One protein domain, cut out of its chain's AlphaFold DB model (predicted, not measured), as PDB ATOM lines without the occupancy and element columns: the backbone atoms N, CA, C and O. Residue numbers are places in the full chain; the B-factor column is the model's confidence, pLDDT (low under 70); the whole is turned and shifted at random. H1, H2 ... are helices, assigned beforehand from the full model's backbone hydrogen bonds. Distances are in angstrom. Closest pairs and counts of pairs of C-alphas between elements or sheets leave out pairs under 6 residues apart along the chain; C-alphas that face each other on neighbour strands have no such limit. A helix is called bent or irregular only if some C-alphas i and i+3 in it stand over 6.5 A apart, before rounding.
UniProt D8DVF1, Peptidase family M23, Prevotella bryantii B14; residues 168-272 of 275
ATOM      1  N   LYS A 168       8.916  -7.292  39.247       88.31
ATOM      2  CA  LYS A 168      10.088  -7.821  39.963       88.31
ATOM      3  C   LYS A 168      10.654  -6.830  40.986       88.31
ATOM      4  O   LYS A 168      11.094  -7.249  42.054       88.31
ATOM      5  N   ASP A 169      10.635  -5.542  40.654       88.31
ATOM      6  CA  ASP A 169      11.222  -4.457  41.446       88.31
ATOM      7  C   ASP A 169      10.138  -3.606  42.130       88.31
ATOM      8  O   ASP A 169      10.416  -2.532  42.661       88.31
ATOM      9  N   ARG A 170       8.890  -4.102  42.152       80.44
ATOM     10  CA  ARG A 170       7.699  -3.385  42.618       80.44
ATOM     11  C   ARG A 170       7.888  -2.715  43.976       80.44
ATOM     12  O   ARG A 170       7.585  -1.538  44.105       80.44
ATOM     13  N   LYS A 171       8.428  -3.435  44.964       77.81
ATOM     14  CA  LYS A 171       8.627  -2.897  46.322       77.81
ATOM     15  C   LYS A 171       9.591  -1.713  46.351       77.81
ATOM     16  O   LYS A 171       9.313  -0.712  46.993       77.81
ATOM     17  N   GLU A 172      10.708  -1.823  45.634       83.44
ATOM     18  CA  GLU A 172      11.692  -0.741  45.552       83.44
ATOM     19  C   GLU A 172      11.089   0.479  44.845       83.44
ATOM     20  O   GLU A 172      11.264   1.611  45.289       83.44
ATOM     21  N   ILE A 173      10.326   0.255  43.775       78.81
ATOM     22  CA  ILE A 173       9.634   1.321  43.045       78.81
ATOM     23  C   ILE A 173       8.593   2.003  43.929       78.81
ATOM     24  O   ILE A 173       8.558   3.227  43.958       78.81
ATOM     25  N   GLU A 174       7.788   1.245  44.673       72.31
ATOM     26  CA  GLU A 174       6.807   1.781  45.622       72.31
ATOM     27  C   GLU A 174       7.487   2.644  46.695       72.31
ATOM     28  O   GLU A 174       7.039   3.760  46.955       72.31
ATOM     29  N   GLU A 175       8.613   2.202  47.260       69.88
ATOM     30  CA  GLU A 175       9.392   2.990  48.226       69.88
ATOM     31  C   GLU A 175       9.933   4.292  47.617       69.88
ATOM     32  O   GLU A 175       9.856   5.358  48.239       69.88
ATOM     33  N   LEU A 176      10.457   4.233  46.387       70.00
ATOM     34  CA  LEU A 176      10.911   5.421  45.662       70.00
ATOM     35  C   LEU A 176       9.744   6.364  45.359       70.00
ATOM     36  O   LEU A 176       9.869   7.568  45.560       70.00
ATOM     37  N   MET A 177       8.607   5.833  44.919       67.38
ATOM     38  CA  MET A 177       7.399   6.597  44.631       67.38
ATOM     39  C   MET A 177       6.868   7.287  45.888       67.38
ATOM     40  O   MET A 177       6.667   8.494  45.866       67.38
ATOM     41  N   ILE A 178       6.733   6.583  47.012       60.31
ATOM     42  CA  ILE A 178       6.303   7.178  48.290       60.31
ATOM     43  C   ILE A 178       7.214   8.343  48.685       60.31
ATOM     44  O   ILE A 178       6.748   9.374  49.168       60.31
ATOM     45  N   ARG A 179       8.521   8.193  48.464       61.62
ATOM     46  CA  ARG A 179       9.509   9.198  48.843       61.62
ATOM     47  C   ARG A 179       9.576  10.392  47.887       61.62
ATOM     48  O   ARG A 179       9.799  11.500  48.360       61.62
ATOM     49  N   TYR A 180       9.414  10.173  46.582       71.12
ATOM     50  CA  TYR A 180       9.749  11.158  45.545       71.12
ATOM     51  C   TYR A 180       8.590  11.541  44.608       71.12
ATOM     52  O   TYR A 180       8.765  12.445  43.794       71.12
ATOM     53  N   ILE A 181       7.396  10.938  44.722       70.38
ATOM     54  CA  ILE A 181       6.185  11.404  44.012       70.38
ATOM     55  C   ILE A 181       5.923  12.897  44.255       70.38
ATOM     56  O   ILE A 181       5.647  13.592  43.276       70.38
ATOM     57  N   PRO A 182       6.003  13.431  45.496       62.22
ATOM     58  CA  PRO A 182       5.742  14.849  45.726       62.22
ATOM     59  C   PRO A 182       6.684  15.756  44.927       62.22
ATOM     60  O   PRO A 182       6.228  16.729  44.328       62.22
ATOM     61  N   ASP A 183       7.969  15.401  44.857       65.38
ATOM     62  CA  ASP A 183       8.979  16.147  44.100       65.38
ATOM     63  C   ASP A 183       8.761  16.011  42.588       65.38
ATOM     64  O   ASP A 183       8.802  17.004  41.864       65.38
ATOM     65  N   TYR A 184       8.453  14.799  42.114       69.31
ATOM     66  CA  TYR A 184       8.127  14.520  40.715       69.31
ATOM     67  C   TYR A 184       6.928  15.348  40.230       69.31
ATOM     68  O   TYR A 184       7.016  16.036  39.210       69.31
ATOM     69  N   LEU A 185       5.824  15.350  40.984       63.72
ATOM     70  CA  LEU A 185       4.628  16.130  40.653       63.72
ATOM     71  C   LEU A 185       4.872  17.639  40.770       63.72
ATOM     72  O   LEU A 185       4.371  18.406  39.946       63.72
ATOM     73  N   HIS A 186       5.651  18.075  41.765       65.00
ATOM     74  CA  HIS A 186       6.038  19.477  41.910       65.00
ATOM     75  C   HIS A 186       6.841  19.967  40.700       65.00
ATOM     76  O   HIS A 186       6.526  21.018  40.136       65.00
ATOM     77  N   ASP A 187       7.839  19.192  40.275       72.12
ATOM     78  CA  ASP A 187       8.697  19.517  39.141       72.12
ATOM     79  C   ASP A 187       7.927  19.502  37.818       72.12
ATOM     80  O   ASP A 187       8.121  20.407  37.004       72.12
ATOM     81  N   LEU A 188       7.018  18.545  37.617       76.25
ATOM     82  CA  LEU A 188       6.098  18.536  36.475       76.25
ATOM     83  C   LEU A 188       5.228  19.796  36.445       76.25
ATOM     84  O   LEU A 188       5.157  20.486  35.428       76.25
ATOM     85  N   TYR A 189       4.595  20.139  37.570       67.94
ATOM     86  CA  TYR A 189       3.706  21.298  37.662       67.94
ATOM     87  C   TYR A 189       4.439  22.624  37.426       67.94
ATOM     88  O   TYR A 189       3.905  23.542  36.804       67.94
ATOM     89  N   LYS A 190       5.679  22.742  37.913       75.88
ATOM     90  CA  LYS A 190       6.527  23.923  37.706       75.88
ATOM     91  C   LYS A 190       7.224  23.940  36.339       75.88
ATOM     92  O   LYS A 190       7.915  24.916  36.051       75.88
ATOM     93  N   GLY A 191       7.062  22.899  35.519       86.94
ATOM     94  CA  GLY A 191       7.764  22.741  34.241       86.94
ATOM     95  C   GLY A 191       9.277  22.554  34.397       86.94
ATOM     96  O   GLY A 191      10.037  22.796  33.464       86.94
ATOM     97  N   LEU A 192       9.727  22.169  35.592       84.25
ATOM     98  CA  LEU A 192      11.126  21.899  35.912       84.25
ATOM     99  C   LEU A 192      11.556  20.502  35.443       84.25
ATOM    100  O   LEU A 192      12.752  20.272  35.251       84.25
ATOM    101  N   TYR A 193      10.594  19.598  35.264       88.25
ATOM    102  CA  TYR A 193      10.728  18.339  34.548       88.25
ATOM    103  C   TYR A 193       9.676  18.292  33.439       88.25
ATOM    104  O   TYR A 193       8.535  18.700  33.651       88.25
ATOM    105  N   MET A 194      10.061  17.803  32.262       88.75
ATOM    106  CA  MET A 194       9.141  17.577  31.153       88.75
ATOM    107  C   MET A 194       9.114  16.090  30.835       88.75
ATOM    108  O   MET A 194      10.166  15.472  30.675       88.75
ATOM    109  N   VAL A 195       7.904  15.546  30.726       88.31
ATOM    110  CA  VAL A 195       7.694  14.180  30.244       88.31
ATOM    111  C   VAL A 195       8.277  14.079  28.828       88.31
ATOM    112  O   VAL A 195       7.990  14.951  28.001       88.31
ATOM    113  N   PRO A 196       9.080  13.050  28.509       91.06
ATOM    114  CA  PRO A 196       9.611  12.862  27.168       91.06
ATOM    115  C   PRO A 196       8.499  12.778  26.116       91.06
ATOM    116  O   PRO A 196       7.488  12.098  26.312       91.06
ATOM    117  N   GLU A 197       8.721  13.395  24.953       89.69
ATOM    118  CA  GLU A 197       7.727  13.478  23.867       89.69
ATOM    119  C   GLU A 197       7.189  12.098  23.453       89.69
ATOM    120  O   GLU A 197       5.994  11.920  23.215       89.69
ATOM    121  N   HIS A 198       8.061  11.087  23.420       87.56
ATOM    122  CA  HIS A 198       7.670   9.724  23.072       87.56
ATOM    123  C   HIS A 198       6.711   9.098  24.100       87.56
ATOM    124  O   HIS A 198       5.799   8.372  23.704       87.56
ATOM    125  N   THR A 199       6.888   9.387  25.393       88.38
ATOM    126  CA  THR A 199       6.009   8.924  26.476       88.38
ATOM    127  C   THR A 199       4.642   9.579  26.352       88.38
ATOM    128  O   THR A 199       3.618   8.894  26.391       88.38
ATOM    129  N   GLU A 200       4.609  10.894  26.126       88.25
ATOM    130  CA  GLU A 200       3.359  11.632  25.941       88.25
ATOM    131  C   GLU A 200       2.592  11.136  24.705       88.25
ATOM    132  O   GLU A 200       1.391  10.862  24.773       88.25
ATOM    133  N   LEU A 201       3.287  10.954  23.578       90.88
ATOM    134  CA  LEU A 201       2.695  10.440  22.346       90.88
ATOM    135  C   LEU A 201       2.171   9.009  22.528       90.88
ATOM    136  O   LEU A 201       1.083   8.683  22.050       90.88
ATOM    137  N   ALA A 202       2.915   8.156  23.238       91.38
ATOM    138  CA  ALA A 202       2.488   6.797  23.547       91.38
ATOM    139  C   ALA A 202       1.212   6.787  24.398       91.38
ATOM    140  O   ALA A 202       0.268   6.073  24.054       91.38
ATOM    141  N   LEU A 203       1.137   7.622  25.441       89.88
ATOM    142  CA  LEU A 203      -0.073   7.784  26.252       89.88
ATOM    143  C   LEU A 203      -1.252   8.254  25.392       89.88
ATOM    144  O   LEU A 203      -2.295   7.600  25.382       89.88
ATOM    145  N   ARG A 204      -1.083   9.323  24.604       90.88
ATOM    146  CA  ARG A 204      -2.128   9.842  23.700       90.88
ATOM    147  C   ARG A 204      -2.653   8.764  22.752       90.88
ATOM    148  O   ARG A 204      -3.865   8.618  22.602       90.88
ATOM    149  N   ASN A 205      -1.758   7.980  22.153       91.75
ATOM    150  CA  ASN A 205      -2.122   6.891  21.248       91.75
ATOM    151  C   ASN A 205      -2.878   5.769  21.961       91.75
ATOM    152  O   ASN A 205      -3.848   5.249  21.410       91.75
ATOM    153  N   ILE A 206      -2.459   5.408  23.178       88.88
ATOM    154  CA  ILE A 206      -3.173   4.430  24.000       88.88
ATOM    155  C   ILE A 206      -4.596   4.923  24.245       88.88
ATOM    156  O   ILE A 206      -5.526   4.221  23.873       88.88
ATOM    157  N   PHE A 207      -4.785   6.138  24.765       87.00
ATOM    158  CA  PHE A 207      -6.121   6.683  25.031       87.00
ATOM    159  C   PHE A 207      -6.989   6.772  23.769       87.00
ATOM    160  O   PHE A 207      -8.154   6.377  23.797       87.00
ATOM    161  N   ALA A 208      -6.436   7.223  22.642       87.56
ATOM    162  CA  ALA A 208      -7.169   7.287  21.377       87.56
ATOM    163  C   ALA A 208      -7.640   5.898  20.909       87.56
ATOM    164  O   ALA A 208      -8.800   5.722  20.525       87.56
ATOM    165  N   LEU A 209      -6.760   4.894  20.987       86.56
ATOM    166  CA  LEU A 209      -7.089   3.521  20.619       86.56
ATOM    167  C   LEU A 209      -8.122   2.918  21.578       86.56
ATOM    168  O   LEU A 209      -9.078   2.293  21.126       86.56
ATOM    169  N   SER A 210      -7.959   3.135  22.882       84.62
ATOM    170  CA  SER A 210      -8.873   2.677  23.931       84.62
ATOM    171  C   SER A 210     -10.292   3.201  23.723       84.62
ATOM    172  O   SER A 210     -11.244   2.423  23.756       84.62
ATOM    173  N   THR A 211     -10.430   4.488  23.395       86.19
ATOM    174  CA  THR A 211     -11.720   5.098  23.042       86.19
ATOM    175  C   THR A 211     -12.329   4.437  21.811       86.19
ATOM    176  O   THR A 211     -13.498   4.065  21.833       86.19
ATOM    177  N   SER A 212     -11.544   4.222  20.747       86.56
ATOM    178  CA  SER A 212     -12.044   3.581  19.517       86.56
ATOM    179  C   SER A 212     -12.527   2.142  19.728       86.56
ATOM    180  O   SER A 212     -13.391   1.667  18.997       86.56
ATOM    181  N   LYS A 213     -11.974   1.454  20.733       85.31
ATOM    182  CA  LYS A 213     -12.332   0.080  21.094       85.31
ATOM    183  C   LYS A 213     -13.455  -0.011  22.128       85.31
ATOM    184  O   LYS A 213     -13.879  -1.119  22.432       85.31
ATOM    185  N   GLY A 214     -13.944   1.123  22.636       83.75
ATOM    186  CA  GLY A 214     -14.991   1.156  23.656       83.75
ATOM    187  C   GLY A 214     -14.524   0.645  25.017       83.75
ATOM    188  O   GLY A 214     -15.329   0.108  25.762       83.75
ATOM    189  N   TYR A 215     -13.231   0.786  25.328       84.75
ATOM    190  CA  TYR A 215     -12.653   0.300  26.586       84.75
ATOM    191  C   TYR A 215     -12.757   1.300  27.752       84.75
ATOM    192  O   TYR A 215     -12.232   1.058  28.836       84.75
ATOM    193  N   PHE A 216     -13.396   2.444  27.514       82.69
ATOM    194  CA  PHE A 216     -13.871   3.353  28.555       82.69
ATOM    195  C   PHE A 216     -15.378   3.171  28.682       82.69
ATOM    196  O   PHE A 216     -16.044   2.954  27.668       82.69
ATOM    197  N   PHE A 217     -15.912   3.334  29.891       83.69
ATOM    198  CA  PHE A 217     -17.342   3.177  30.180       83.69
ATOM    199  C   PHE A 217     -17.886   1.749  29.967       83.69
ATOM    200  O   PHE A 217     -19.074   1.581  29.698       83.69
ATOM    201  N   GLU A 218     -17.036   0.722  30.085       79.38
ATOM    202  CA  GLU A 218     -17.468  -0.683  30.179       79.38
ATOM    203  C   GLU A 218     -18.282  -0.926  31.453       79.38
ATOM    204  O   GLU A 218     -19.300  -1.620  31.434       79.38
ATOM    205  N   GLU A 219     -17.849  -0.310  32.550       79.38
ATOM    206  CA  GLU A 219     -18.576  -0.252  33.810       79.38
ATOM    207  C   GLU A 219     -19.139   1.150  34.049       79.38
ATOM    208  O   GLU A 219     -18.698   2.141  33.462       79.38
ATOM    209  N   LEU A 220     -20.125   1.245  34.946       72.06
ATOM    210  CA  LEU A 220     -20.679   2.534  35.351       72.06
ATOM    211  C   LEU A 220     -19.588   3.376  36.036       72.06
ATOM    212  O   LEU A 220     -19.056   2.948  37.065       72.06
ATOM    213  N   PRO A 221     -19.280   4.582  35.517       75.06
ATOM    214  CA  PRO A 221     -18.302   5.453  36.143       75.06
ATOM    215  C   PRO A 221     -18.667   5.779  37.585       75.06
ATOM    216  O   PRO A 221     -19.824   6.047  37.919       75.06
ATOM    217  N   SER A 222     -17.655   5.805  38.434       61.62
ATOM    218  CA  SER A 222     -17.776   6.170  39.842       61.62
ATOM    219  C   SER A 222     -16.553   6.968  40.281       61.62
ATOM    220  O   SER A 222     -15.572   7.053  39.554       61.62
ATOM    221  N   MET A 223     -16.576   7.545  41.485       49.06
ATOM    222  CA  MET A 223     -15.378   8.196  42.047       49.06
ATOM    223  C   MET A 223     -14.178   7.243  42.126       49.06
ATOM    224  O   MET A 223     -13.039   7.652  41.950       49.06
ATOM    225  N   ALA A 224     -14.478   5.970  42.362       46.44
ATOM    226  CA  ALA A 224     -13.552   4.856  42.396       46.44
ATOM    227  C   ALA A 224     -13.002   4.529  40.995       46.44
ATOM    228  O   ALA A 224     -11.795   4.473  40.796       46.44
ATOM    229  N   ASN A 225     -13.884   4.370  40.010       62.03
ATOM    230  CA  ASN A 225     -13.545   4.065  38.622       62.03
ATOM    231  C   ASN A 225     -14.087   5.175  37.699       62.03
ATOM    232  O   ASN A 225     -15.137   5.007  37.071       62.03
ATOM    233  N   PRO A 226     -13.424   6.343  37.624       68.69
ATOM    234  CA  PRO A 226     -13.967   7.515  36.929       68.69
ATOM    235  C   PRO A 226     -14.050   7.333  35.413       68.69
ATOM    236  O   PRO A 226     -14.827   8.014  34.749       68.69
ATOM    237  N   LEU A 227     -13.263   6.406  34.865       79.44
ATOM    238  CA  LEU A 227     -13.246   6.098  33.438       79.44
ATOM    239  C   LEU A 227     -14.169   4.931  33.067       79.44
ATOM    240  O   LEU A 227     -14.241   4.577  31.890       79.44
ATOM    241  N   GLY A 228     -14.864   4.332  34.041       77.19
ATOM    242  CA  GLY A 228     -15.707   3.164  33.803       77.19
ATOM    243  C   GLY A 228     -14.930   2.014  33.158       77.19
ATOM    244  O   GLY A 228     -15.443   1.373  32.250       77.19
ATOM    245  N   LEU A 229     -13.662   1.812  33.533       81.06
ATOM    246  CA  LEU A 229     -12.846   0.706  33.027       81.06
ATOM    247  C   LEU A 229     -13.503  -0.631  33.377       81.06
ATOM    248  O   LEU A 229     -14.268  -0.697  34.330       81.06
ATOM    249  N   GLY A 230     -13.228  -1.672  32.606       77.50
ATOM    250  CA  GLY A 230     -13.704  -3.028  32.860       77.50
ATOM    251  C   GLY A 230     -12.620  -4.049  32.532       77.50
ATOM    252  O   GLY A 230     -11.460  -3.703  32.300       77.50
ATOM    253  N   VAL A 231     -12.985  -5.328  32.473       77.12
ATOM    254  CA  VAL A 231     -12.035  -6.431  32.233       77.12
ATOM    255  C   VAL A 231     -11.285  -6.284  30.901       77.12
ATOM    256  O   VAL A 231     -10.123  -6.683  30.804       77.12
ATOM    257  N   HIS A 232     -11.879  -5.678  29.867       81.25
ATOM    258  CA  HIS A 232     -11.167  -5.492  28.594       81.25
ATOM    259  C   HIS A 232     -10.182  -4.314  28.637       81.25
ATOM    260  O   HIS A 232      -9.296  -4.217  27.780       81.25
ATOM    261  N   SER A 233     -10.251  -3.480  29.678       82.88
ATOM    262  CA  SER A 233      -9.327  -2.377  29.917       82.88
ATOM    263  C   SER A 233      -8.013  -2.803  30.586       82.88
ATOM    264  O   SER A 233      -7.110  -1.971  30.682       82.88
ATOM    265  N   VAL A 234      -7.844  -4.071  31.006       78.69
ATOM    266  CA  VAL A 234      -6.634  -4.550  31.723       78.69
ATOM    267  C   VAL A 234      -5.371  -4.263  30.921       78.69
ATOM    268  O   VAL A 234      -4.475  -3.575  31.401       78.69
ATOM    269  N   GLY A 235      -5.340  -4.660  29.649       80.38
ATOM    270  CA  GLY A 235      -4.174  -4.424  28.793       80.38
ATOM    271  C   GLY A 235      -3.899  -2.943  28.495       80.38
ATOM    272  O   GLY A 235      -2.810  -2.599  28.037       80.38
ATOM    273  N   ILE A 236      -4.868  -2.045  28.719       83.31
ATOM    274  CA  ILE A 236      -4.625  -0.596  28.687       83.31
ATOM    275  C   ILE A 236      -3.960  -0.165  29.983       83.31
ATOM    276  O   ILE A 236      -2.947   0.530  29.927       83.31
ATOM    277  N   ALA A 237      -4.523  -0.572  31.122       80.38
ATOM    278  CA  ALA A 237      -4.003  -0.249  32.442       80.38
ATOM    279  C   ALA A 237      -2.538  -0.686  32.568       80.38
ATOM    280  O   ALA A 237      -1.700   0.132  32.935       80.38
ATOM    281  N   GLU A 238      -2.198  -1.895  32.109       83.06
ATOM    282  CA  GLU A 238      -0.817  -2.397  32.055       83.06
ATOM    283  C   GLU A 238       0.107  -1.463  31.261       83.06
ATOM    284  O   GLU A 238       1.204  -1.115  31.699       83.06
ATOM    285  N   LYS A 239      -0.318  -1.031  30.069       87.38
ATOM    286  CA  LYS A 239       0.497  -0.164  29.204       87.38
ATOM    287  C   LYS A 239       0.669   1.230  29.787       87.38
ATOM    288  O   LYS A 239       1.770   1.771  29.731       87.38
ATOM    289  N   VAL A 240      -0.401   1.802  30.330       86.94
ATOM    290  CA  VAL A 240      -0.362   3.118  30.975       86.94
ATOM    291  C   VAL A 240       0.539   3.058  32.203       86.94
ATOM    292  O   VAL A 240       1.437   3.882  32.326       86.94
ATOM    293  N   GLN A 241       0.378   2.052  33.060       83.81
ATOM    294  CA  GLN A 241       1.180   1.902  34.270       83.81
ATOM    295  C   GLN A 241       2.665   1.690  33.949       83.81
ATOM    296  O   GLN A 241       3.512   2.329  34.564       83.81
ATOM    297  N   ASN A 242       2.994   0.895  32.924       87.06
ATOM    298  CA  ASN A 242       4.373   0.759  32.444       87.06
ATOM    299  C   ASN A 242       4.975   2.095  31.984       87.06
ATOM    300  O   ASN A 242       6.125   2.384  32.303       87.06
ATOM    301  N   LEU A 243       4.214   2.916  31.252       89.62
ATOM    302  CA  LEU A 243       4.690   4.228  30.805       89.62
ATOM    303  C   LEU A 243       4.902   5.188  31.977       89.62
ATOM    304  O   LEU A 243       5.929   5.855  32.027       89.62
ATOM    305  N   LEU A 244       3.963   5.234  32.923       88.19
ATOM    306  CA  LEU A 244       4.044   6.126  34.081       88.19
ATOM    307  C   LEU A 244       5.183   5.736  35.028       88.19
ATOM    308  O   LEU A 244       5.938   6.602  35.465       88.19
ATOM    309  N   ILE A 245       5.355   4.440  35.307       87.44
ATOM    310  CA  ILE A 245       6.483   3.952  36.112       87.44
ATOM    311  C   ILE A 245       7.803   4.226  35.387       87.44
ATOM    312  O   ILE A 245       8.754   4.704  36.003       87.44
ATOM    313  N   GLY A 246       7.868   3.968  34.078       90.19
ATOM    314  CA  GLY A 246       9.064   4.235  33.283       90.19
ATOM    315  C   GLY A 246       9.468   5.710  33.289       90.19
ATOM    316  O   GLY A 246      10.645   6.018  33.473       90.19
ATOM    317  N   ASP A 247       8.500   6.616  33.151       92.44
ATOM    318  CA  ASP A 247       8.726   8.060  33.224       92.44
ATOM    319  C   ASP A 247       9.215   8.500  34.608       92.44
ATOM    320  O   ASP A 247      10.224   9.195  34.725       92.44
ATOM    321  N   PHE A 248       8.572   8.013  35.671       89.19
ATOM    322  CA  PHE A 248       8.996   8.292  37.040       89.19
ATOM    323  C   PHE A 248      10.435   7.819  37.303       89.19
ATOM    324  O   PHE A 248      11.247   8.551  37.869       89.19
ATOM    325  N   LEU A 249      10.804   6.618  36.852       91.19
ATOM    326  CA  LEU A 249      12.174   6.118  36.993       91.19
ATOM    327  C   LEU A 249      13.177   6.929  36.164       91.19
ATOM    328  O   LEU A 249      14.313   7.129  36.599       91.19
ATOM    329  N   ASN A 250      12.760   7.440  35.007       91.31
ATOM    330  CA  ASN A 250      13.568   8.363  34.221       91.31
ATOM    331  C   ASN A 250      13.804   9.684  34.969       91.31
ATOM    332  O   ASN A 250      14.945  10.135  35.079       91.31
ATOM    333  N   TYR A 251      12.760  10.257  35.570       90.12
ATOM    334  CA  TYR A 251      12.882  11.410  36.463       90.12
ATOM    335  C   TYR A 251      13.876  11.149  37.606       90.12
ATOM    336  O   TYR A 251      14.780  11.956  37.837       90.12
ATOM    337  N   MET A 252      13.769   9.998  38.279       89.31
ATOM    338  CA  MET A 252      14.667   9.614  39.373       89.31
ATOM    339  C   MET A 252      16.132   9.533  38.934       89.31
ATOM    340  O   MET A 252      17.020  10.024  39.638       89.31
ATOM    341  N   ALA A 253      16.394   8.973  37.755       90.69
ATOM    342  CA  ALA A 253      17.743   8.880  37.213       90.69
ATOM    343  C   ALA A 253      18.324  10.257  36.847       90.69
ATOM    344  O   ALA A 253      19.486  10.547  37.159       90.69
ATOM    345  N   LEU A 254      17.519  11.117  36.218       89.50
ATOM    346  CA  LEU A 254      17.945  12.433  35.740       89.50
ATOM    347  C   LEU A 254      18.135  13.445  36.874       89.50
ATOM    348  O   LEU A 254      19.097  14.212  36.848       89.50
ATOM    349  N   ARG A 255      17.233  13.461  37.861       86.38
ATOM    350  CA  ARG A 255      17.195  14.490  38.916       86.38
ATOM    351  C   ARG A 255      17.865  14.073  40.206       86.38
ATOM    352  O   ARG A 255      18.550  14.879  40.826       86.38
ATOM    353  N   HIS A 256      17.673  12.818  40.595       82.88
ATOM    354  CA  HIS A 256      18.129  12.304  41.885       82.88
ATOM    355  C   HIS A 256      19.329  11.362  41.749       82.88
ATOM    356  O   HIS A 256      19.916  10.977  42.757       82.88
ATOM    357  N   HIS A 257      19.716  10.996  40.519       88.81
ATOM    358  CA  HIS A 257      20.750   9.995  40.229       88.81
ATOM    359  C   HIS A 257      20.513   8.657  40.944       88.81
ATOM    360  O   HIS A 257      21.453   7.925  41.267       88.81
ATOM    361  N   VAL A 258      19.240   8.336  41.171       87.75
ATOM    362  CA  VAL A 258      18.789   7.084  41.775       87.75
ATOM    363  C   VAL A 258      18.373   6.134  40.661       87.75
ATOM    364  O   VAL A 258      17.702   6.520  39.709       87.75
ATOM    365  N   TYR A 259      18.776   4.876  40.794       90.62
ATOM    366  CA  TYR A 259      18.472   3.806  39.852       90.62
ATOM    367  C   TYR A 259      18.017   2.593  40.641       90.62
ATOM    368  O   TYR A 259      18.542   2.366  41.733       90.62
ATOM    369  N   LEU A 260      17.149   1.776  40.044       89.06
ATOM    370  CA  LEU A 260      16.792   0.490  40.629       89.06
ATOM    371  C   LEU A 260      18.036  -0.356  40.894       89.06
ATOM    372  O   LEU A 260      18.982  -0.402  40.090       89.06
ATOM    373  N   SER A 261      18.016  -1.041  42.029       86.44
ATOM    374  CA  SER A 261      19.074  -1.931  42.484       86.44
ATOM    375  C   SER A 261      19.338  -3.070  41.494       86.44
ATOM    376  O   SER A 261      20.485  -3.494  41.331       86.44
ATOM    377  N   SER A 262      18.300  -3.499  40.774       86.50
ATOM    378  CA  SER A 262      18.326  -4.569  39.779       86.50
ATOM    379  C   SER A 262      19.018  -4.200  38.459       86.50
ATOM    380  O   SER A 262      19.423  -5.101  37.720       86.50
ATOM    381  N   LEU A 263      19.185  -2.905  38.154       84.12
ATOM    382  CA  LEU A 263      19.722  -2.446  36.869       84.12
ATOM    383  C   LEU A 263      21.235  -2.666  36.763       84.12
ATOM    384  O   LEU A 263      22.022  -2.264  37.628       84.12
ATOM    385  N   SER A 264      21.672  -3.206  35.627       83.56
ATOM    386  CA  SER A 264      23.090  -3.318  35.290       83.56
ATOM    387  C   SER A 264      23.718  -1.955  34.967       83.56
ATOM    388  O   SER A 264      23.048  -0.989  34.592       83.56
ATOM    389  N   ALA A 265      25.050  -1.872  35.035       76.44
ATOM    390  CA  ALA A 265      25.785  -0.651  34.687       76.44
ATOM    391  C   ALA A 265      25.549  -0.182  33.234       76.44
ATOM    392  O   ALA A 265      25.663   1.009  32.947       76.44
ATOM    393  N   LEU A 266      25.217  -1.099  32.317       74.69
ATOM    394  CA  LEU A 266      24.901  -0.772  30.925       74.69
ATOM    395  C   LEU A 266      23.490  -0.182  30.785       74.69
ATOM    396  O   LEU A 266      23.273   0.708  29.969       74.69
ATOM    397  N   GLU A 267      22.539  -0.644  31.593       76.56
ATOM    398  CA  GLU A 267      21.161  -0.146  31.585       76.56
ATOM    399  C   GLU A 267      21.051   1.226  32.249       76.56
ATOM    400  O   GLU A 267      20.376   2.102  31.716       76.56
ATOM    401  N   LYS A 268      21.810   1.474  33.323       80.00
ATOM    402  CA  LYS A 268      21.908   2.801  33.962       80.00
ATOM    403  C   LYS A 268      22.399   3.890  32.995       80.00
ATOM    404  O   LYS A 268      21.976   5.039  33.088       80.00
ATOM    405  N   LYS A 269      23.229   3.527  32.007       71.62
ATOM    406  CA  LYS A 269      23.684   4.450  30.950       71.62
ATOM    407  C   LYS A 269      22.583   4.865  29.970       71.62
ATOM    408  O   LYS A 269      22.713   5.905  29.339       71.62
ATOM    409  N   LYS A 270      21.502   4.090  29.831       72.25
ATOM    410  CA  LYS A 270      20.393   4.435  28.924       72.25
ATOM    411  C   LYS A 270      19.563   5.608  29.452       72.25
ATOM    412  O   LYS A 270      19.136   6.435  28.661       72.25
ATOM    413  N   TYR A 271      19.426   5.716  30.773       67.50
ATOM    414  CA  TYR A 271      18.705   6.806  31.444       67.50
ATOM    415  C   TYR A 271      19.464   8.141  31.461       67.50
ATOM    416  O   TYR A 271      18.879   9.190  31.680       67.50
ATOM    417  N   THR A 272      20.777   8.121  31.225       59.09
ATOM    418  CA  THR A 272      21.627   9.325  31.208       59.09
ATOM    419  C   THR A 272      21.867   9.882  29.802       59.09
ATOM    420  O   THR A 272      22.535  10.904  29.663       59.09
TER     421      THR A 272
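Overview. This is residues 168 to 272 of the 275 residues of the protein "Peptidase family M23" of Prevotella bryantii B14 (UniProt D8DVF1). What is the shape? A long helix, H3, runs through the middle; H2 lies beside it as the other half of a hairpin, and H1 crosses it on the side away from H2. The long link of residues 213 to 230 makes one end, and short H4 lies at the opposite end. What makes it up? The printed part has 105 residues with four named helices, H1 to H4 in order, and no named strand: all helix. Is it compact? It is only just loose, close to compact, with a radius of gyration of the C-alphas of 15.7 A and spans of 43 by 32 by 25 A.

Arrangement. What does H1, residues 168 to 189, meet? Its residues 177 to 184 only just touch residues 248 to 251 of H3, residues 231 to 256, with 3 pairs of C-alphas within 8 A; the closest are Tyr 184 and Tyr 251, 7.1 A. Their lines are only just about perpendicular, at 71 degrees. How does H2, residues 197 to 212, stand? H2 and H3 form a helical hairpin and touch, closest at the C-alphas of Thr 199 and Leu 243, 6.5 A, at a shallow tilt of 12 degrees, opposite ways. What of H4, residues 265 to 268? It is apart from H1 and H2, and only just apart from H3, 8.1 A at the closest. Are the helix backbones whole? Every O i to N i+4 pair is within hydrogen-bond range in H2, against 15 of 18 in H1 and 19 of 22 in H3; H4 is too short for such a pair.

Along the chain. Where does H1 begin? Its C-alpha 168 is at (10.088, -7.821, 39.963), and it spans 29.9 A, with a kink of 63 degrees near residue 179. How long are H2 and H3? H2 measures 22.5 A and H3 36.8 A, H3 ending at C-alpha 256, (18.129, 12.304, 41.885); H4 measures 5.2 A. Which helices are irregular? H1 is, with C-alphas 168 and 171 8.2 A apart, and H3, with C-alphas 232 and 235 7.1 A apart.

Size, cuts and confidence. How large is it? The two C-alphas farthest apart, Leu 220 and Ala 265, are 46.6 A apart, and the printed part has no cut. Which link is long? H2 to H3 is, with 18 residues. Where is confidence low? Mean pLDDT of the printed part is 80.4, and 17 residues are under 70, among them 182 to 186 and 222 to 226.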